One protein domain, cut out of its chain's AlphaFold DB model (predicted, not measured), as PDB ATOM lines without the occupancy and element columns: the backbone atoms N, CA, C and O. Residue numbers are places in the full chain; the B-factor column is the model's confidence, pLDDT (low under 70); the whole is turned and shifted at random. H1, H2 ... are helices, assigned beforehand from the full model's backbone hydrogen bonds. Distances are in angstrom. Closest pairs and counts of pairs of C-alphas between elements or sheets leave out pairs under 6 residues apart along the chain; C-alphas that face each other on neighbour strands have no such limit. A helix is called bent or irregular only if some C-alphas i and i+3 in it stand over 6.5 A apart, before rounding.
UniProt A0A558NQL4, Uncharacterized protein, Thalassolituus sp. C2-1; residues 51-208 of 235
ATOM      1  N   ASP A  51     229.055 252.187 250.271       76.62
ATOM      2  CA  ASP A  51     228.068 251.111 250.162       76.62
ATOM      3  C   ASP A  51     226.858 251.377 251.077       76.62
ATOM      4  O   ASP A  51     225.704 251.172 250.682       76.62
ATOM      5  N   LEU A  52     227.091 251.933 252.273       82.75
ATOM      6  CA  LEU A  52     226.020 252.396 253.165       82.75
ATOM      7  C   LEU A  52     225.286 253.614 252.588       82.75
ATOM      8  O   LEU A  52     224.054 253.691 252.679       82.75
ATOM      9  N   ASP A  53     226.015 254.524 251.939       83.00
ATOM     10  CA  ASP A  53     225.432 255.658 251.218       83.00
ATOM     11  C   ASP A  53     224.474 255.183 250.117       83.00
ATOM     12  O   ASP A  53     223.369 255.711 250.000       83.00
ATOM     13  N   MET A  54     224.831 254.140 249.358       83.69
ATOM     14  CA  MET A  54     223.956 253.566 248.325       83.69
ATOM     15  C   MET A  54     222.639 253.025 248.905       83.69
ATOM     16  O   MET A  54     221.577 253.190 248.296       83.69
ATOM     17  N   ILE A  55     222.659 252.439 250.107       89.25
ATOM     18  CA  ILE A  55     221.438 252.007 250.812       89.25
ATOM     19  C   ILE A  55     220.583 253.215 251.219       89.25
ATOM     20  O   ILE A  55     219.354 253.176 251.079       89.25
ATOM     21  N   GLY A  56     221.212 254.279 251.723       85.88
ATOM     22  CA  GLY A  56     220.536 255.534 252.058       85.88
ATOM     23  C   GLY A  56     219.890 256.180 250.832       85.88
ATOM     24  O   GLY A  56     218.701 256.512 250.854       85.88
ATOM     25  N   ILE A  57     220.637 256.259 249.730       88.19
ATOM     26  CA  ILE A  57     220.172 256.793 248.449       88.19
ATOM     27  C   ILE A  57     219.011 255.960 247.906       88.19
ATOM     28  O   ILE A  57     218.010 256.541 247.494       88.19
ATOM     29  N   LYS A  58     219.058 254.621 247.988       93.06
ATOM     30  CA  LYS A  58     217.916 253.765 247.614       93.06
ATOM     31  C   LYS A  58     216.632 254.197 248.325       93.06
ATOM     32  O   LYS A  58     215.588 254.317 247.688       93.06
ATOM     33  N   LYS A  59     216.692 254.406 249.646       91.75
ATOM     34  CA  LYS A  59     215.521 254.808 250.445       91.75
ATOM     35  C   LYS A  59     215.010 256.185 250.024       91.75
ATOM     36  O   LYS A  59     213.805 256.360 249.872       91.75
ATOM     37  N   PHE A  60     215.912 257.136 249.805       92.25
ATOM     38  CA  PHE A  60     215.552 258.476 249.344       92.25
ATOM     39  C   PHE A  60     214.901 258.460 247.950       92.25
ATOM     40  O   PHE A  60     213.853 259.078 247.742       92.25
ATOM     41  N   LEU A  61     215.475 257.710 247.005       92.44
ATOM     42  CA  LEU A  61     214.927 257.541 245.658       92.44
ATOM     43  C   LEU A  61     213.556 256.853 245.690       92.44
ATOM     44  O   LEU A  61     212.646 257.284 244.990       92.44
ATOM     45  N   LEU A  62     213.355 255.855 246.558       92.88
ATOM     46  CA  LEU A  62     212.045 255.222 246.752       92.88
ATOM     47  C   LEU A  62     210.993 256.231 247.226       92.88
ATOM     48  O   LEU A  62     209.923 256.334 246.632       92.88
ATOM     49  N   ILE A  63     211.296 256.979 248.291       93.00
ATOM     50  CA  ILE A  63     210.364 257.957 248.869       93.00
ATOM     51  C   ILE A  63     210.020 259.033 247.837       93.00
ATOM     52  O   ILE A  63     208.848 259.334 247.622       93.00
ATOM     53  N   SER A  64     211.027 259.587 247.165       92.31
ATOM     54  CA  SER A  64     210.806 260.617 246.148       92.31
ATOM     55  C   SER A  64     210.049 260.079 244.929       92.31
ATOM     56  O   SER A  64     209.161 260.764 244.430       92.31
ATOM     57  N   THR A  65     210.304 258.840 244.502       92.06
ATOM     58  CA  THR A  65     209.531 258.176 243.440       92.06
ATOM     59  C   THR A  65     208.065 258.009 243.839       92.06
ATOM     60  O   THR A  65     207.182 258.324 243.044       92.06
ATOM     61  N   LEU A  66     207.782 257.583 245.075       93.31
ATOM     62  CA  LEU A  66     206.413 257.468 245.589       93.31
ATOM     63  C   LEU A  66     205.698 258.823 245.603       93.31
ATOM     64  O   LEU A  66     204.564 258.919 245.141       93.31
ATOM     65  N   ILE A  67     206.368 259.880 246.071       93.44
ATOM     66  CA  ILE A  67     205.819 261.244 246.067       93.44
ATOM     67  C   ILE A  67     205.510 261.696 244.637       93.44
ATOM     68  O   ILE A  67     204.419 262.211 244.383       93.44
ATOM     69  N   LEU A  68     206.434 261.483 243.695       92.19
ATOM     70  CA  LEU A  68     206.234 261.835 242.289       92.19
ATOM     71  C   LEU A  68     205.073 261.048 241.677       92.19
ATOM     72  O   LEU A  68     204.276 261.627 240.947       92.19
ATOM     73  N   PHE A  69     204.922 259.766 242.009       92.81
ATOM     74  CA  PHE A  69     203.821 258.940 241.518       92.81
ATOM     75  C   PHE A  69     202.462 259.402 242.060       92.81
ATOM     76  O   PHE A  69     201.517 259.570 241.293       92.81
ATOM     77  N   VAL A  70     202.368 259.679 243.364       93.56
ATOM     78  CA  VAL A  70     201.153 260.235 243.988       93.56
ATOM     79  C   VAL A  70     200.815 261.598 243.387       93.56
ATOM     80  O   VAL A  70     199.660 261.863 243.067       93.56
ATOM     81  N   THR A  71     201.819 262.446 243.169       91.06
ATOM     82  CA  THR A  71     201.631 263.749 242.521       91.06
ATOM     83  C   THR A  71     201.115 263.582 241.092       91.06
ATOM     84  O   THR A  71     200.150 264.239 240.715       91.06
ATOM     85  N   ALA A  72     201.696 262.660 240.319       90.31
ATOM     86  CA  ALA A  72     201.250 262.346 238.964       90.31
ATOM     87  C   ALA A  72     199.788 261.882 238.950       90.31
ATOM     88  O   ALA A  72     199.002 262.344 238.126       90.31
ATOM     89  N   PHE A  73     199.423 261.010 239.891       91.31
ATOM     90  CA  PHE A  73     198.064 260.507 240.044       91.31
ATOM     91  C   PHE A  73     197.072 261.633 240.356       91.31
ATOM     92  O   PHE A  73     196.053 261.735 239.681       91.31
ATOM     93  N   ILE A  74     197.391 262.515 241.311       92.25
ATOM     94  CA  ILE A  74     196.553 263.677 241.652       92.25
ATOM     95  C   ILE A  74     196.414 264.628 240.456       92.25
ATOM     96  O   ILE A  74     195.338 265.170 240.215       92.25
ATOM     97  N   MET A  75     197.485 264.853 239.690       90.31
ATOM     98  CA  MET A  75     197.412 265.676 238.479       90.31
ATOM     99  C   MET A  75     196.461 265.052 237.454       90.31
ATOM    100  O   MET A  75     195.545 265.726 236.988       90.31
ATOM    101  N   MET A  76     196.621 263.757 237.166       90.88
ATOM    102  CA  MET A  76     195.773 263.038 236.212       90.88
ATOM    103  C   MET A  76     194.313 262.954 236.667       90.88
ATOM    104  O   MET A  76     193.424 263.096 235.836       90.88
ATOM    105  N   SER A  77     194.044 262.786 237.966       92.44
ATOM    106  CA  SER A  77     192.674 262.758 238.497       92.44
ATOM    107  C   SER A  77     191.957 264.108 238.405       92.44
ATOM    108  O   SER A  77     190.741 264.153 238.535       92.44
ATOM    109  N   ASN A  78     192.706 265.199 238.220       93.50
ATOM    110  CA  ASN A  78     192.183 266.549 238.014       93.50
ATOM    111  C   ASN A  78     192.305 267.001 236.544       93.50
ATOM    112  O   ASN A  78     192.316 268.201 236.276       93.50
ATOM    113  N   ASP A  79     192.467 266.061 235.603       92.94
ATOM    114  CA  ASP A  79     192.651 266.317 234.166       92.94
ATOM    115  C   ASP A  79     193.863 267.209 233.813       92.94
ATOM    116  O   ASP A  79     193.983 267.741 232.704       92.94
ATOM    117  N   ILE A  80     194.826 267.342 234.731       92.31
ATOM    118  CA  ILE A  80     196.075 268.071 234.506       92.31
ATOM    119  C   ILE A  80     197.083 267.118 233.867       92.31
ATOM    120  O   ILE A  80     197.584 266.181 234.493       92.31
ATOM    121  N   LYS A  81     197.444 267.393 232.613       89.00
ATOM    122  CA  LYS A  81     198.485 266.628 231.916       89.00
ATOM    123  C   LYS A  81     199.867 266.962 232.494       89.00
ATOM    124  O   LYS A  81     200.245 268.137 232.505       89.00
ATOM    125  N   PRO A  82     200.653 265.968 232.944       85.00
ATOM    126  CA  PRO A  82     202.010 266.217 233.406       85.00
ATOM    127  C   PRO A  82     202.891 266.728 232.261       85.00
ATOM    128  O   PRO A  82     202.887 266.190 231.156       85.00
ATOM    129  N   ASN A  83     203.660 267.781 232.540       88.75
ATOM    130  CA  ASN A  83     204.628 268.336 231.594       88.75
ATOM    131  C   ASN A  83     205.808 267.363 231.385       88.75
ATOM    132  O   ASN A  83     206.125 266.558 232.263       88.75
ATOM    133  N   ILE A  84     206.512 267.489 230.258       89.38
ATOM    134  CA  ILE A  84     207.685 266.689 229.905       89.38
ATOM    135  C   ILE A  84     208.771 266.723 230.984       89.38
ATOM    136  O   ILE A  84     209.331 265.679 231.284       89.38
ATOM    137  N   TYR A  85     209.001 267.868 231.639       90.00
ATOM    138  CA  TYR A  85     209.973 267.972 232.737       90.00
ATOM    139  C   TYR A  85     209.574 267.143 233.962       90.00
ATOM    140  O   TYR A  85     210.421 266.565 234.642       90.00
ATOM    141  N   PHE A  86     208.274 267.074 234.254       90.06
ATOM    142  CA  PHE A  86     207.767 266.263 235.354       90.06
ATOM    143  C   PHE A  86     207.879 264.776 235.009       90.06
ATOM    144  O   PHE A  86     208.425 264.004 235.793       90.06
ATOM    145  N   ALA A  87     207.444 264.391 233.806       86.88
ATOM    146  CA  ALA A  87     207.554 263.020 233.320       86.88
ATOM    147  C   ALA A  87     209.017 262.549 233.249       86.88
ATOM    148  O   ALA A  87     209.323 261.439 233.676       86.88
ATOM    149  N   SER A  88     209.936 263.403 232.787       87.19
ATOM    150  CA  SER A  88     211.366 263.093 232.742       87.19
ATOM    151  C   SER A  88     211.958 262.963 234.140       87.19
ATOM    152  O   SER A  88     212.744 262.054 234.375       87.19
ATOM    153  N   THR A  89     211.567 263.823 235.084       89.19
ATOM    154  CA  THR A  89     212.030 263.730 236.479       89.19
ATOM    155  C   THR A  89     211.548 262.439 237.129       89.19
ATOM    156  O   THR A  89     212.338 261.744 237.764       89.19
ATOM    157  N   LEU A  90     210.277 262.081 236.930       91.00
ATOM    158  CA  LEU A  90     209.713 260.819 237.406       91.00
ATOM    159  C   LEU A  90     210.450 259.625 236.800       91.00
ATOM    160  O   LEU A  90     210.856 258.729 237.536       91.00
ATOM    161  N   LEU A  91     210.677 259.637 235.485       90.00
ATOM    162  CA  LEU A  91     211.350 258.550 234.784       90.00
ATOM    163  C   LEU A  91     212.809 258.406 235.220       90.00
ATOM    164  O   LEU A  91     213.229 257.301 235.539       90.00
ATOM    165  N   VAL A  92     213.570 259.500 235.294       89.69
ATOM    166  CA  VAL A  92     214.971 259.477 235.748       89.69
ATOM    167  C   VAL A  92     215.062 258.996 237.193       89.69
ATOM    168  O   VAL A  92     215.905 258.155 237.498       89.69
ATOM    169  N   ASN A  93     214.191 259.485 238.077       91.56
ATOM    170  CA  ASN A  93     214.186 259.077 239.478       91.56
ATOM    171  C   ASN A  93     213.842 257.588 239.631       91.56
ATOM    172  O   ASN A  93     214.558 256.853 240.310       91.56
ATOM    173  N   PHE A  94     212.822 257.116 238.912       91.75
ATOM    174  CA  PHE A  94     212.463 255.701 238.872       91.75
ATOM    175  C   PHE A  94     213.610 254.834 238.335       91.75
ATOM    176  O   PHE A  94     213.936 253.807 238.924       91.75
ATOM    177  N   LEU A  95     214.274 255.269 237.262       91.38
ATOM    178  CA  LEU A  95     215.380 254.537 236.645       91.38
ATOM    179  C   LEU A  95     216.587 254.464 237.592       91.38
ATOM    180  O   LEU A  95     217.159 253.390 237.767       91.38
ATOM    181  N   LEU A  96     216.922 255.560 238.281       91.50
ATOM    182  CA  LEU A  96     217.940 255.571 239.335       91.50
ATOM    183  C   LEU A  96     217.553 254.659 240.503       91.50
ATOM    184  O   LEU A  96     218.393 253.902 240.985       91.50
ATOM    185  N   PHE A  97     216.295 254.688 240.943       93.19
ATOM    186  CA  PHE A  97     215.804 253.812 242.001       93.19
ATOM    187  C   PHE A  97     215.957 252.334 241.620       93.19
ATOM    188  O   PHE A  97     216.591 251.574 242.356       93.19
ATOM    189  N   SER A  98     215.429 251.934 240.460       89.88
ATOM    190  CA  SER A  98     215.529 250.562 239.952       89.88
ATOM    191  C   SER A  98     216.982 250.138 239.755       89.88
ATOM    192  O   SER A  98     217.343 249.011 240.084       89.88
ATOM    193  N   SER A  99     217.828 251.052 239.284       91.00
ATOM    194  CA  SER A  99     219.259 250.834 239.082       91.00
ATOM    195  C   SER A  99     219.986 250.562 240.400       91.00
ATOM    196  O   SER A  99     220.688 249.557 240.521       91.00
ATOM    197  N   VAL A 100     219.772 251.397 241.421       91.12
ATOM    198  CA  VAL A 100     220.371 251.222 242.752       91.12
ATOM    199  C   VAL A 100     219.824 249.975 243.449       91.12
ATOM    200  O   VAL A 100     220.587 249.233 244.065       91.12
ATOM    201  N   GLN A 101     218.518 249.705 243.349       92.50
ATOM    202  CA  GLN A 101     217.918 248.495 243.913       92.50
ATOM    203  C   GLN A 101     218.511 247.233 243.283       92.50
ATOM    204  O   GLN A 101     218.877 246.312 244.012       92.50
ATOM    205  N   TRP A 102     218.625 247.198 241.954       91.88
ATOM    206  CA  TRP A 102     219.241 246.078 241.253       91.88
ATOM    207  C   TRP A 102     220.710 245.922 241.647       91.88
ATOM    208  O   TRP A 102     221.124 244.814 241.952       91.88
ATOM    209  N   PHE A 103     221.479 247.010 241.726       89.44
ATOM    210  CA  PHE A 103     222.895 246.961 242.101       89.44
ATOM    211  C   PHE A 103     223.135 246.407 243.512       89.44
ATOM    212  O   PHE A 103     224.072 245.641 243.725       89.44
ATOM    213  N   LEU A 104     222.280 246.758 244.475       89.12
ATOM    214  CA  LEU A 104     222.404 246.266 245.850       89.12
ATOM    215  C   LEU A 104     222.053 244.775 245.983       89.12
ATOM    216  O   LEU A 104     222.607 244.102 246.845       89.12
ATOM    217  N   ASP A 105     221.163 244.252 245.132       90.69
ATOM    218  CA  ASP A 105     220.637 242.882 245.208       90.69
ATOM    219  C   ASP A 105     220.656 242.168 243.832       90.69
ATOM    220  O   ASP A 105     219.694 241.496 243.448       90.69
ATOM    221  N   VAL A 106     221.768 242.275 243.085       88.44
ATOM    222  CA  VAL A 106     221.873 241.861 241.662       88.44
ATOM    223  C   VAL A 106     221.339 240.459 241.417       88.44
ATOM    224  O   VAL A 106     220.522 240.250 240.522       88.44
ATOM    225  N   LYS A 107     221.778 239.486 242.223       87.50
ATOM    226  CA  LYS A 107     221.371 238.086 242.068       87.50
ATOM    227  C   LYS A 107     219.852 237.956 242.185       87.50
ATOM    228  O   LYS A 107     219.209 237.414 241.294       87.50
ATOM    229  N   LYS A 108     219.278 238.483 243.267       91.19
ATOM    230  CA  LYS A 108     217.849 238.369 243.571       91.19
ATOM    231  C   LYS A 108     216.993 239.065 242.516       91.19
ATOM    232  O   LYS A 108     216.029 238.473 242.039       91.19
ATOM    233  N   GLU A 109     217.337 240.294 242.147       88.12
ATOM    234  CA  GLU A 109     216.545 241.072 241.190       88.12
ATOM    235  C   GLU A 109     216.677 240.524 239.759       88.12
ATOM    236  O   GLU A 109     215.679 240.443 239.044       88.12
ATOM    237  N   THR A 110     217.854 240.022 239.367       87.56
ATOM    238  CA  THR A 110     218.031 239.340 238.071       87.56
ATOM    239  C   THR A 110     217.221 238.043 238.007       87.56
ATOM    240  O   THR A 110     216.538 237.800 237.016       87.56
ATOM    241  N   PHE A 111     217.213 237.233 239.075       89.25
ATOM    242  CA  PHE A 111     216.393 236.015 239.121       89.25
ATOM    243  C   PHE A 111     214.894 236.305 239.041       89.25
ATOM    244  O   PHE A 111     214.179 235.588 238.346       89.25
ATOM    245  N   LYS A 112     214.409 237.362 239.705       88.50
ATOM    246  CA  LYS A 112     213.006 237.787 239.572       88.50
ATOM    247  C   LYS A 112     212.664 238.143 238.130       88.50
ATOM    248  O   LYS A 112     211.636 237.704 237.628       88.50
ATOM    249  N   MET A 113     213.526 238.914 237.466       85.56
ATOM    250  CA  MET A 113     213.312 239.323 236.080       85.56
ATOM    251  C   MET A 113     213.287 238.123 235.128       85.56
ATOM    252  O   MET A 113     212.369 238.008 234.319       85.56
ATOM    253  N   ILE A 114     214.242 237.199 235.272       88.81
ATOM    254  CA  ILE A 114     214.257 235.937 234.518       88.81
ATOM    255  C   ILE A 114     212.966 235.153 234.776       88.81
ATOM    256  O   ILE A 114     212.372 234.634 233.837       88.81
ATOM    257  N   GLY A 115     212.490 235.112 236.024       88.81
ATOM    258  CA  GLY A 115     211.212 234.494 236.378       88.81
ATOM    259  C   GLY A 115     210.028 235.096 235.617       88.81
ATOM    260  O   GLY A 115     209.231 234.353 235.049       88.81
ATOM    261  N   PHE A 116     209.936 236.428 235.538       87.38
ATOM    262  CA  PHE A 116     208.900 237.099 234.745       87.38
ATOM    263  C   PHE A 116     209.009 236.781 233.250       87.38
ATOM    264  O   PHE A 116     207.993 236.500 232.624       87.38
ATOM    265  N   MET A 117     210.218 236.761 232.687       88.94
ATOM    266  CA  MET A 117     210.431 236.416 231.275       88.94
ATOM    267  C   MET A 117     210.028 234.976 230.961       88.94
ATOM    268  O   MET A 117     209.344 234.728 229.972       88.94
ATOM    269  N   LEU A 118     210.409 234.027 231.820       89.00
ATOM    270  CA  LEU A 118     210.008 232.629 231.683       89.00
ATOM    271  C   LEU A 118     208.486 232.484 231.751       89.00
ATOM    272  O   LEU A 118     207.918 231.746 230.954       89.00
ATOM    273  N   LEU A 119     207.822 233.224 232.645       90.75
ATOM    274  CA  LEU A 119     206.361 233.268 232.699       90.75
ATOM    275  C   LEU A 119     205.765 233.825 231.402       90.75
ATOM    276  O   LEU A 119     204.823 233.234 230.881       90.75
ATOM    277  N   THR A 120     206.314 234.903 230.838       88.50
ATOM    278  CA  THR A 120     205.850 235.465 229.558       88.50
ATOM    279  C   THR A 120     205.956 234.451 228.419       88.50
ATOM    280  O   THR A 120     205.006 234.301 227.657       88.50
ATOM    281  N   VAL A 121     207.068 233.716 228.331       89.38
ATOM    282  CA  VAL A 121     207.275 232.680 227.302       89.38
ATOM    283  C   VAL A 121     206.384 231.455 227.540       89.38
ATOM    284  O   VAL A 121     205.891 230.860 226.586       89.38
ATOM    285  N   ALA A 122     206.140 231.078 228.796       88.00
ATOM    286  CA  ALA A 122     205.301 229.930 229.137       88.00
ATOM    287  C   ALA A 122     203.793 230.225 229.046       88.00
ATOM    288  O   ALA A 122     203.004 229.298 228.884       88.00
ATOM    289  N   THR A 123     203.373 231.491 229.138       88.12
ATOM    290  CA  THR A 123     201.948 231.874 229.170       88.12
ATOM    291  C   THR A 123     201.158 231.363 227.957       88.12
ATOM    292  O   THR A 123     200.102 230.772 228.181       88.12
ATOM    293  N   PRO A 124     201.631 231.503 226.701       85.50
ATOM    294  CA  PRO A 124     200.926 230.954 225.541       85.50
ATOM    295  C   PRO A 124     200.686 229.441 225.632       85.50
ATOM    296  O   PRO A 124     199.586 228.979 225.342       85.50
ATOM    297  N   TRP A 125     201.674 228.677 226.114       87.62
ATOM    298  CA  TRP A 125     201.541 227.231 226.331       87.62
ATOM    299  C   TRP A 125     200.534 226.903 227.426       87.62
ATOM    300  O   TRP A 125     199.685 226.038 227.253       87.62
ATOM    301  N   ILE A 126     200.613 227.608 228.553       86.81
ATOM    302  CA  ILE A 126     199.697 227.420 229.680       86.81
ATOM    303  C   ILE A 126     198.253 227.671 229.227       86.81
ATOM    304  O   ILE A 126     197.368 226.869 229.518       86.81
ATOM    305  N   MET A 127     198.021 228.747 228.472       82.88
ATOM    306  CA  MET A 127     196.700 229.077 227.934       82.88
ATOM    307  C   MET A 127     196.208 228.047 226.912       82.88
ATOM    308  O   MET A 127     195.024 227.718 226.920       82.88
ATOM    309  N   HIS A 128     197.096 227.501 226.078       82.38
ATOM    310  CA  HIS A 128     196.758 226.412 225.162       82.38
ATOM    311  C   HIS A 128     196.286 225.160 225.908       82.38
ATOM    312  O   HIS A 128     195.174 224.698 225.663       82.38
ATOM    313  N   PHE A 129     197.070 224.665 226.871       84.06
ATOM    314  CA  PHE A 129     196.707 223.470 227.637       84.06
ATOM    315  C   PHE A 129     195.431 223.675 228.464       84.06
ATOM    316  O   PHE A 129     194.599 222.775 228.548       84.06
ATOM    317  N   PHE A 130     195.219 224.864 229.041       81.94
ATOM    318  CA  PHE A 130     193.949 225.177 229.705       81.94
ATOM    319  C   PHE A 130     192.765 225.206 228.730       81.94
ATOM    320  O   PHE A 130     191.673 224.754 229.083       81.94
ATOM    321  N   GLY A 131     192.969 225.710 227.513       77.25
ATOM    322  CA  GLY A 131     191.974 225.684 226.441       77.25
ATOM    323  C   GLY A 131     191.592 224.259 226.036       77.25
ATOM    324  O   GLY A 131     190.407 223.936 226.003       77.25
ATOM    325  N   GLU A 132     192.580 223.384 225.827       77.31
ATOM    326  CA  GLU A 132     192.353 221.968 225.501       77.31
ATOM    327  C   GLU A 132     191.576 221.238 226.607       77.31
ATOM    328  O   GLU A 132     190.635 220.500 226.321       77.31
ATOM    329  N   ILE A 133     191.921 221.475 227.878       80.06
ATOM    330  CA  ILE A 133     191.250 220.841 229.025       80.06
ATOM    331  C   ILE A 133     189.806 221.339 229.188       80.06
ATOM    332  O   ILE A 133     188.932 220.580 229.603       80.06
ATOM    333  N   SER A 134     189.548 222.617 228.896       78.81
ATOM    334  CA  SER A 134     188.227 223.232 229.077       78.81
ATOM    335  C   SER A 134     187.277 223.028 227.893       78.81
ATOM    336  O   SER A 134     186.069 223.197 228.062       78.81
ATOM    337  N   GLY A 135     187.789 222.647 226.716       69.88
ATOM    338  CA  GLY A 135     186.983 222.395 225.517       69.88
ATOM    339  C   GLY A 135     186.265 223.636 224.968       69.88
ATOM    340  O   GLY A 135     185.272 223.503 224.254       69.88
ATOM    341  N   ILE A 136     186.724 224.843 225.323       65.00
ATOM    342  CA  ILE A 136     186.096 226.112 224.933       65.00
ATOM    343  C   ILE A 136     186.657 226.571 223.579       65.00
ATOM    344  O   ILE A 136     187.866 226.729 223.420       65.00
ATOM    345  N   SER A 137     185.759 226.821 222.622       55.84
ATOM    346  CA  SER A 137     186.050 227.412 221.306       55.84
ATOM    347  C   SER A 137     185.474 228.841 221.217       55.84
ATOM    348  O   SER A 137     184.352 229.044 221.691       55.84
ATOM    349  N   PRO A 138     186.154 229.818 220.574       55.25
ATOM    350  CA  PRO A 138     187.461 229.692 219.928       55.25
ATOM    351  C   PRO A 138     188.575 229.520 220.957       55.25
ATOM    352  O   PRO A 138     188.499 230.036 222.076       55.25
ATOM    353  N   SER A 139     189.599 228.765 220.574       66.25
ATOM    354  CA  SER A 139     190.756 228.568 221.432       66.25
ATOM    355  C   SER A 139     191.507 229.896 221.559       66.25
ATOM    356  O   SER A 139     191.519 230.726 220.648       66.25
ATOM    357  N   PHE A 140     192.169 230.118 222.693       66.69
ATOM    358  CA  PHE A 140     193.004 231.307 222.900       66.69
ATOM    359  C   PHE A 140     194.067 231.481 221.792       66.69
ATOM    360  O   PHE A 140     194.497 232.598 221.513       66.69
ATOM    361  N   ILE A 141     194.452 230.388 221.124       71.81
ATOM    362  CA  ILE A 141     195.392 230.383 220.001       71.81
ATOM    363  C   ILE A 141     194.815 231.062 218.762       71.81
ATOM    364  O   ILE A 141     195.557 231.779 218.096       71.81
ATOM    365  N   ASP A 142     193.524 230.903 218.472       72.19
ATOM    366  CA  ASP A 142     192.905 231.453 217.258       72.19
ATOM    367  C   ASP A 142     192.987 232.987 217.243       72.19
ATOM    368  O   ASP A 142     193.346 233.599 216.238       72.19
ATOM    369  N   ILE A 143     192.784 233.612 218.409       73.94
ATOM    370  CA  ILE A 143     192.894 235.069 218.591       73.94
ATOM    371  C   ILE A 143     194.333 235.551 218.360       73.94
ATOM    372  O   ILE A 143     194.550 236.600 217.752       73.94
ATOM    373  N   PHE A 144     195.331 234.810 218.848       75.25
ATOM    374  CA  PHE A 144     196.737 235.154 218.624       75.25
ATOM    375  C   PHE A 144     197.114 234.948 217.158       75.25
ATOM    376  O   PHE A 144     197.762 235.801 216.557       75.25
ATOM    377  N   ARG A 145     196.674 233.852 216.551       78.69
ATOM    378  CA  ARG A 145     197.010 233.504 215.174       78.69
ATOM    379  C   ARG A 145     196.619 234.604 214.184       78.69
ATOM    380  O   ARG A 145     197.448 234.973 213.356       78.69
ATOM    381  N   ASP A 146     195.437 235.196 214.334       78.44
ATOM    382  CA  ASP A 146     194.984 236.311 213.490       78.44
ATOM    383  C   ASP A 146     195.854 237.571 213.647       78.44
ATOM    384  O   ASP A 146     196.153 238.261 212.673       78.44
ATOM    385  N   GLN A 147     196.313 237.865 214.867       79.56
ATOM    386  CA  GLN A 147     197.166 239.030 215.143       79.56
ATOM    387  C   GLN A 147     198.609 238.837 214.655       79.56
ATOM    388  O   GLN A 147     199.275 239.810 214.297       79.56
ATOM    389  N   PHE A 148     199.101 237.595 214.640       80.62
ATOM    390  CA  PHE A 148     200.476 237.254 214.263       80.62
ATOM    391  C   PHE A 148     200.619 236.810 212.797       80.62
ATOM    392  O   PHE A 148     201.736 236.762 212.282       80.62
ATOM    393  N   GLN A 149     199.519 236.580 212.074       75.94
ATOM    394  CA  GLN A 149     199.534 236.276 210.638       75.94
ATOM    395  C   GLN A 149     200.308 237.311 209.788       75.94
ATOM    396  O   GLN A 149     201.097 236.892 208.937       75.94
ATOM    397  N   PRO A 150     200.190 238.639 210.014       80.62
ATOM    398  CA  PRO A 150     200.960 239.633 209.257       80.62
ATOM    399  C   PRO A 150     202.479 239.533 209.463       80.62
ATOM    400  O   PRO A 150     203.241 240.078 208.669       80.62
ATOM    401  N   LEU A 151     202.923 238.851 210.524       76.94
ATOM    402  CA  LEU A 151     204.333 238.639 210.853       76.94
ATOM    403  C   LEU A 151     204.906 237.360 210.215       76.94
ATOM    404  O   LEU A 151     206.075 237.052 210.432       76.94
ATOM    405  N   GLY A 152     204.113 236.640 209.409       79.06
ATOM    406  CA  GLY A 152     204.558 235.465 208.651       79.06
ATOM    407  C   GLY A 152     204.531 234.147 209.429       79.06
ATOM    408  O   GLY A 152     205.183 233.196 209.007       79.06
ATOM    409  N   PHE A 153     203.800 234.090 210.544       80.88
ATOM    410  CA  PHE A 153     203.627 232.871 211.334       80.88
ATOM    411  C   PHE A 153     202.809 231.818 210.583       80.88
ATOM    412  O   PHE A 153     201.856 232.140 209.865       80.88
ATOM    413  N   THR A 154     203.166 230.553 210.783       75.00
ATOM    414  CA  THR A 154     202.487 229.417 210.150       75.00
ATOM    415  C   THR A 154     201.096 229.175 210.745       75.00
ATOM    416  O   THR A 154     200.836 229.422 211.924       75.00
ATOM    417  N   GLN A 155     200.173 228.674 209.916       72.44
ATOM    418  CA  GLN A 155     198.799 228.338 210.326       72.44
ATOM    419  C   GLN A 155     198.517 226.826 210.316       72.44
ATOM    420  O   GLN A 155     197.384 226.401 210.530       72.44
ATOM    421  N   ASP A 156     199.539 226.002 210.095       73.38
ATOM    422  CA  ASP A 156     199.348 224.572 209.839       73.38
ATOM    423  C   ASP A 156     199.088 223.759 211.120       73.38
ATOM    424  O   ASP A 156     198.310 222.808 211.105       73.38
ATOM    425  N   SER A 157     199.719 224.119 212.245       82.75
ATOM    426  CA  SER A 157     199.613 223.387 213.516       82.75
ATOM    427  C   SER A 157     199.751 224.315 214.723       82.75
ATOM    428  O   SER A 157     200.663 225.142 214.761       82.75
ATOM    429  N   ASP A 158     198.900 224.131 215.740       80.44
ATOM    430  CA  ASP A 158     198.948 224.882 217.007       80.44
ATOM    431  C   ASP A 158     200.304 224.759 217.707       80.44
ATOM    432  O   ASP A 158     200.865 225.749 218.171       80.44
ATOM    433  N   TYR A 159     200.878 223.556 217.719       83.56
ATOM    434  CA  TYR A 159     202.184 223.290 218.321       83.56
ATOM    435  C   TYR A 159     203.317 224.015 217.586       83.56
ATOM    436  O   TYR A 159     204.267 224.483 218.217       83.56
ATOM    437  N   LEU A 160     203.218 224.122 216.257       85.12
ATOM    438  CA  LEU A 160     204.223 224.786 215.431       85.12
ATOM    439  C   LEU A 160     204.125 226.313 215.584       85.12
ATOM    440  O   LEU A 160     205.136 226.959 215.856       85.12
ATOM    441  N   PHE A 161     202.904 226.858 215.585       85.81
ATOM    442  CA  PHE A 161     202.632 228.262 215.904       85.81
ATOM    443  C   PHE A 161     203.131 228.654 217.306       85.81
ATOM    444  O   PHE A 161     203.825 229.660 217.474       85.81
ATOM    445  N   LEU A 162     202.835 227.846 218.330       86.88
ATOM    446  CA  LEU A 162     203.303 228.084 219.701       86.88
ATOM    447  C   LEU A 162     204.828 228.033 219.815       86.88
ATOM    448  O   LEU A 162     205.412 228.797 220.589       86.88
ATOM    449  N   SER A 163     205.481 227.153 219.055       86.56
ATOM    450  CA  SER A 163     206.940 227.067 219.004       86.56
ATOM    451  C   SER A 163     207.556 228.337 218.411       86.56
ATOM    452  O   SER A 163     208.432 228.938 219.040       86.56
ATOM    453  N   GLU A 164     207.048 228.803 217.266       88.62
ATOM    454  CA  GLU A 164     207.464 230.063 216.634       88.62
ATOM    455  C   GLU A 164     207.252 231.258 217.576       88.62
ATOM    456  O   GLU A 164     208.152 232.084 217.764       88.62
ATOM    457  N   LEU A 165     206.093 231.312 218.242       87.88
ATOM    458  CA  LEU A 165     205.745 232.381 219.179       87.88
ATOM    459  C   LEU A 165     206.679 232.381 220.385       87.88
ATOM    460  O   LEU A 165     207.165 233.432 220.799       87.88
ATOM    461  N   SER A 166     206.985 231.204 220.919       89.94
ATOM    462  CA  SER A 166     207.913 231.057 222.040       89.94
ATOM    463  C   SER A 166     209.321 231.486 221.671       89.94
ATOM    464  O   SER A 166     209.985 232.126 222.480       89.94
ATOM    465  N   LEU A 167     209.773 231.172 220.456       89.69
ATOM    466  CA  LEU A 167     211.095 231.559 219.977       89.69
ATOM    467  C   LEU A 167     211.202 233.082 219.852       89.69
ATOM    468  O   LEU A 167     212.167 233.670 220.342       89.69
ATOM    469  N   ILE A 168     210.186 233.734 219.280       89.38
ATOM    470  CA  ILE A 168     210.138 235.197 219.162       89.38
ATOM    471  C   ILE A 168     210.028 235.869 220.533       89.38
ATOM    472  O   ILE A 168     210.751 236.830 220.798       89.38
ATOM    473  N   LEU A 169     209.191 235.351 221.435       90.56
ATOM    474  CA  LEU A 169     209.087 235.860 222.804       90.56
ATOM    475  C   LEU A 169     210.396 235.680 223.575       90.56
ATOM    476  O   LEU A 169     210.801 236.587 224.299       90.56
ATOM    477  N   LEU A 170     211.082 234.549 223.408       91.88
ATOM    478  CA  LEU A 170     212.363 234.276 224.055       91.88
ATOM    479  C   LEU A 170     213.461 235.201 223.524       91.88
ATOM    480  O   LEU A 170     214.227 235.750 224.315       91.88
ATOM    481  N   LEU A 171     213.499 235.438 222.212       91.31
ATOM    482  CA  LEU A 171     214.419 236.391 221.593       91.31
ATOM    483  C   LEU A 171     214.135 237.825 222.066       91.31
ATOM    484  O   LEU A 171     215.057 238.529 222.478       91.31
ATOM    485  N   GLY A 172     212.863 238.228 222.112       89.25
ATOM    486  CA  GLY A 172     212.438 239.514 222.667       89.25
ATOM    487  C   GLY A 172     212.812 239.672 224.143       89.25
ATOM    488  O   GLY A 172     213.360 240.704 224.535       89.25
ATOM    489  N   CYS A 173     212.605 238.635 224.959       92.00
ATOM    490  CA  CYS A 173     213.003 238.622 226.367       92.00
ATOM    491  C   CYS A 173     214.522 238.718 226.534       92.00
ATOM    492  O   CYS A 173     214.987 239.472 227.385       92.00
ATOM    493  N   ALA A 174     215.308 238.014 225.714       89.94
ATOM    494  CA  ALA A 174     216.767 238.086 225.750       89.94
ATOM    495  C   ALA A 174     217.278 239.492 225.395       89.94
ATOM    496  O   ALA A 174     218.136 240.034 226.095       89.94
ATOM    497  N   MET A 175     216.710 240.117 224.358       89.38
ATOM    498  CA  MET A 175     217.027 241.502 223.989       89.38
ATOM    499  C   MET A 175     216.643 242.485 225.099       89.38
ATOM    500  O   MET A 175     217.432 243.371 225.434       89.38
ATOM    501  N   MET A 176     215.465 242.308 225.704       87.50
ATOM    502  CA  MET A 176     214.996 243.128 226.822       87.50
ATOM    503  C   MET A 176     215.867 242.951 228.070       87.50
ATOM    504  O   MET A 176     216.145 243.923 228.762       87.50
ATOM    505  N   LEU A 177     216.341 241.736 228.354       86.69
ATOM    506  CA  LEU A 177     217.272 241.476 229.451       86.69
ATOM    507  C   LEU A 177     218.609 242.181 229.213       86.69
ATOM    508  O   LEU A 177     219.126 242.838 230.115       86.69
ATOM    509  N   GLY A 178     219.145 242.091 227.994       86.19
ATOM    510  CA  GLY A 178     220.376 242.781 227.614       86.19
ATOM    511  C   GLY A 178     220.262 244.301 227.759       86.19
ATOM    512  O   GLY A 178     221.112 244.925 228.395       86.19
ATOM    513  N   SER A 179     219.191 244.900 227.230       86.06
ATOM    514  CA  SER A 179     218.969 246.348 227.332       86.06
ATOM    515  C   SER A 179     218.734 246.798 228.775       86.06
ATOM    516  O   SER A 179     219.294 247.808 229.202       86.06
ATOM    517  N   TRP A 180     217.980 246.021 229.553       85.00
ATOM    518  CA  TRP A 180     217.724 246.283 230.965       85.00
ATOM    519  C   TRP A 180     219.000 246.263 231.801       85.00
ATOM    520  O   TRP A 180     219.234 247.183 232.585       85.00
ATOM    521  N   LEU A 181     219.860 245.258 231.609       86.12
ATOM    522  CA  LEU A 181     221.144 245.180 232.304       86.12
ATOM    523  C   LEU A 181     222.001 246.413 232.021       86.12
ATOM    524  O   LEU A 181     222.575 246.974 232.950       86.12
ATOM    525  N   ILE A 182     222.047 246.878 230.773       86.56
ATOM    526  CA  ILE A 182     222.785 248.090 230.402       86.56
ATOM    527  C   ILE A 182     222.172 249.324 231.081       86.56
ATOM    528  O   ILE A 182     222.891 250.097 231.719       86.56
ATOM    529  N   MET A 183     220.847 249.491 230.987       86.81
ATOM    530  CA  MET A 183     220.130 250.631 231.569       86.81
ATOM    531  C   MET A 183     220.235 250.693 233.095       86.81
ATOM    532  O   MET A 183     220.213 251.790 233.642       86.81
ATOM    533  N   LEU A 184     220.365 249.560 233.791       87.94
ATOM    534  CA  LEU A 184     220.506 249.539 235.248       87.94
ATOM    535  C   LEU A 184     221.959 249.540 235.726       87.94
ATOM    536  O   LEU A 184     222.258 250.167 236.744       87.94
ATOM    537  N   ALA A 185     222.877 248.870 235.032       87.00
ATOM    538  CA  ALA A 185     224.276 248.807 235.448       87.00
ATOM    539  C   ALA A 185     224.984 250.158 235.285       87.00
ATOM    540  O   ALA A 185     225.714 250.577 236.181       87.00
ATOM    541  N   ILE A 186     224.754 250.871 234.177       85.88
ATOM    542  CA  ILE A 186     225.463 252.130 233.910       85.88
ATOM    543  C   ILE A 186     225.174 253.188 234.991       85.88
ATOM    544  O   ILE A 186     226.138 253.705 235.564       85.88
ATOM    545  N   PRO A 187     223.912 253.517 235.335       87.19
ATOM    546  CA  PRO A 187     223.646 254.567 236.315       87.19
ATOM    547  C   PRO A 187     224.121 254.202 237.723       87.19
ATOM    548  O   PRO A 187     224.641 255.064 238.424       87.19
ATOM    549  N   SER A 188     224.017 252.933 238.125       87.19
ATOM    550  CA  SER A 188     224.413 252.483 239.466       87.19
ATOM    551  C   SER A 188     225.927 252.505 239.652       87.19
ATOM    552  O   SER A 188     226.416 253.037 240.649       87.19
ATOM    553  N   VAL A 189     226.681 252.008 238.666       85.81
ATOM    554  CA  VAL A 189     228.149 252.073 238.671       85.81
ATOM    555  C   VAL A 189     228.622 253.523 238.618       85.81
ATOM    556  O   VAL A 189     229.531 253.890 239.364       85.81
ATOM    557  N   THR A 190     227.989 254.359 237.790       82.62
ATOM    558  CA  THR A 190     228.318 255.790 237.697       82.62
ATOM    559  C   THR A 190     228.076 256.497 239.028       82.62
ATOM    560  O   THR A 190     228.938 257.243 239.491       82.62
ATOM    561  N   LEU A 191     226.944 256.230 239.686       84.12
ATOM    562  CA  LEU A 191     226.610 256.807 240.987       84.12
ATOM    563  C   LEU A 191     227.615 256.389 242.067       84.12
ATOM    564  O   LEU A 191     228.120 257.242 242.796       84.12
ATOM    565  N   LEU A 192     227.968 255.102 242.132       83.31
ATOM    566  CA  LEU A 192     228.980 254.608 243.067       83.31
ATOM    567  C   LEU A 192     230.341 255.277 242.828       83.31
ATOM    568  O   LEU A 192     231.021 255.671 243.776       83.31
ATOM    569  N   TRP A 193     230.741 255.423 241.564       84.31
ATOM    570  CA  TRP A 193     231.969 256.124 241.197       84.31
ATOM    571  C   TRP A 193     231.948 257.587 241.629       84.31
ATOM    572  O   TRP A 193     232.929 258.055 242.201       84.31
ATOM    573  N   LEU A 194     230.836 258.294 241.414       79.12
ATOM    574  CA  LEU A 194     230.673 259.676 241.864       79.12
ATOM    575  C   LEU A 194     230.812 259.790 243.384       79.12
ATOM    576  O   LEU A 194     231.557 260.647 243.851       79.12
ATOM    577  N   ILE A 195     230.180 258.897 244.150       78.31
ATOM    578  CA  ILE A 195     230.308 258.862 245.616       78.31
ATOM    579  C   ILE A 195     231.770 258.652 246.020       78.31
ATOM    580  O   ILE A 195     232.301 259.404 246.836       78.31
ATOM    581  N   LYS A 196     232.462 257.686 245.407       78.50
ATOM    582  CA  LYS A 196     233.880 257.417 245.697       78.50
ATOM    583  C   LYS A 196     234.784 258.596 245.338       78.50
ATOM    584  O   LYS A 196     235.706 258.903 246.094       78.50
ATOM    585  N   ILE A 197     234.528 259.268 244.216       73.19
ATOM    586  CA  ILE A 197     235.249 260.486 243.823       73.19
ATOM    587  C   ILE A 197     235.006 261.588 244.854       73.19
ATOM    588  O   ILE A 197     235.974 262.182 245.318       73.19
ATOM    589  N   ILE A 198     233.754 261.824 245.256       71.88
ATOM    590  CA  ILE A 198     233.406 262.822 246.274       71.88
ATOM    591  C   ILE A 198     234.128 262.517 247.586       71.88
ATOM    592  O   ILE A 198     234.763 263.407 248.141       71.88
ATOM    593  N   ASN A 199     234.110 261.269 248.060       73.75
ATOM    594  CA  ASN A 199     234.774 260.894 249.311       73.75
ATOM    595  C   ASN A 199     236.297 261.097 249.214       73.75
ATOM    596  O   ASN A 199     236.913 261.634 250.136       73.75
ATOM    597  N   ARG A 200     236.906 260.763 248.066       70.56
ATOM    598  CA  ARG A 200     238.340 260.988 247.816       70.56
ATOM    599  C   ARG A 200     238.698 262.473 247.752       70.56
ATOM    600  O   ARG A 200     239.714 262.871 248.316       70.56
ATOM    601  N   VAL A 201     237.886 263.288 247.081       66.38
ATOM    602  CA  VAL A 201     238.073 264.745 247.012       66.38
ATOM    603  C   VAL A 201     237.926 265.355 248.404       66.38
ATOM    604  O   VAL A 201     238.794 266.120 248.816       66.38
ATOM    605  N   SER A 202     236.907 264.957 249.164       66.94
ATOM    606  CA  SER A 202     236.713 265.394 250.549       66.94
ATOM    607  C   SER A 202     237.908 265.039 251.434       66.94
ATOM    608  O   SER A 202     238.386 265.890 252.177       66.94
ATOM    609  N   PHE A 203     238.465 263.830 251.304       70.38
ATOM    610  CA  PHE A 203     239.676 263.436 252.032       70.38
ATOM    611  C   PHE A 203     240.883 264.324 251.689       70.38
ATOM    612  O   PHE A 203     241.602 264.768 252.586       70.38
ATOM    613  N   LEU A 204     241.098 264.621 250.403       67.12
ATOM    614  CA  LEU A 204     242.176 265.511 249.959       67.12
ATOM    615  C   LEU A 204     241.996 266.937 250.499       67.12
ATOM    616  O   LEU A 204     242.964 267.533 250.966       67.12
ATOM    617  N   LEU A 205     240.769 267.464 250.477       62.53
ATOM    618  CA  LEU A 205     240.449 268.800 250.991       62.53
ATOM    619  C   LEU A 205     240.673 268.898 252.507       62.53
ATOM    620  O   LEU A 205     241.326 269.837 252.960       62.53
ATOM    621  N   VAL A 206     240.253 267.885 253.274       67.62
ATOM    622  CA  VAL A 206     240.549 267.786 254.717       67.62
ATOM    623  C   VAL A 206     242.061 267.721 254.967       67.62
ATOM    624  O   VAL A 206     242.564 268.318 255.921       67.62
ATOM    625  N   GLY A 207     242.813 267.020 254.113       61.69
ATOM    626  CA  GLY A 207     244.275 266.967 254.178       61.69
ATOM    627  C   GLY A 207     244.942 268.332 253.973       61.69
ATOM    628  O   GLY A 207     245.866 268.676 254.712       61.69
ATOM    629  N   ILE A 208     244.449 269.131 253.023       62.91
ATOM    630  CA  ILE A 208     244.948 270.489 252.743       62.91
ATOM    631  C   ILE A 208     244.664 271.433 253.919       62.91
ATOM    632  O   ILE A 208     245.543 272.201 254.316       62.91
TER     633      ILE A 208
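Overview. This is residues 51 to 208 of the 235 residues of an uncharacterized protein of Thalassolituus sp. C2-1 (UniProt A0A558NQL4). One very long helix, H5, makes the long axis, and the helical hairpin of H1 and H2 is set crosswise near its middle, H2 crossing it at a near right angle. The bent helix H3 runs back along the first half of H5, and its second arm H3b and the short H4 make a small head at the end where H5 begins; residues 197 to 208 of H5 stick out free at the other end. The 158 printed residues hold five named helices, H1 to H5 in order, and no named strand; the class is all helix. The whole is only just extended, close to loose, with a radius of gyration of the C-alphas of 22.7 A, and spans 78 by 40 by 28 A.

Along the chain. H5, residues 158 to 208, measures 74.0 A from first to last C-alpha, from (198.948, 224.882, 217.007) to (244.948, 270.489, 252.743). It is neither bent nor irregular, but only just: C-alphas 184 and 187 are 6.0 A apart. H1, residues 51 to 77, starts at C-alpha (228.068, 251.111, 250.162) and is 39.0 A long; H2, residues 84 to 104, is 29.8 A. H3, residues 106 to 134, was assigned as one helix by its hydrogen bonds but is bent, with C-alphas 121 and 124 6.8 A apart; its arms are H3a, residues 106 to 121, 22.4 A, and H3b, residues 124 to 134, 15.3 A. H4, residues 140 to 151, 18.1 A, is irregular, with C-alphas 147 and 150 7.0 A apart.

Arrangement. H5 touches H2 with residues 183 to 188 alone, about perpendicular at 87 degrees; the closest C-alphas, of Ser 99 and Leu 184, are 4.2 A apart. H1 and H2 form a helical hairpin and touch, closest at the C-alphas of Leu 61 and Phe 97, 5.3 A, at a shallow tilt of 34 degrees, only just short of steep. H3a touches H5 with residues 117 to 121 alone, opposite ways at a shallow tilt of 19 degrees; the closest C-alphas, of Val 121 and Ser 166, are 5.5 A apart. H3b and H4, a helical hairpin, touch at the C-alphas of His 128 and Phe 140, 6.6 A, at 36 degrees, only just a steep tilt. H1 and H4 are apart. Every O i to N i+4 pair is within hydrogen-bond range in H1, H2, H3a and H3b; in H4 4 of 8 are, in H5 45 of 47.

Size, cuts and confidence. The C-alphas farthest apart, of Gly 135 and Ile 208, are 80.1 A apart. The printed part has no cut, and no link is long. Mean pLDDT of the printed part is 84.4; residues 135 to 140, 201 to 202 and 204 to 208 are under 70.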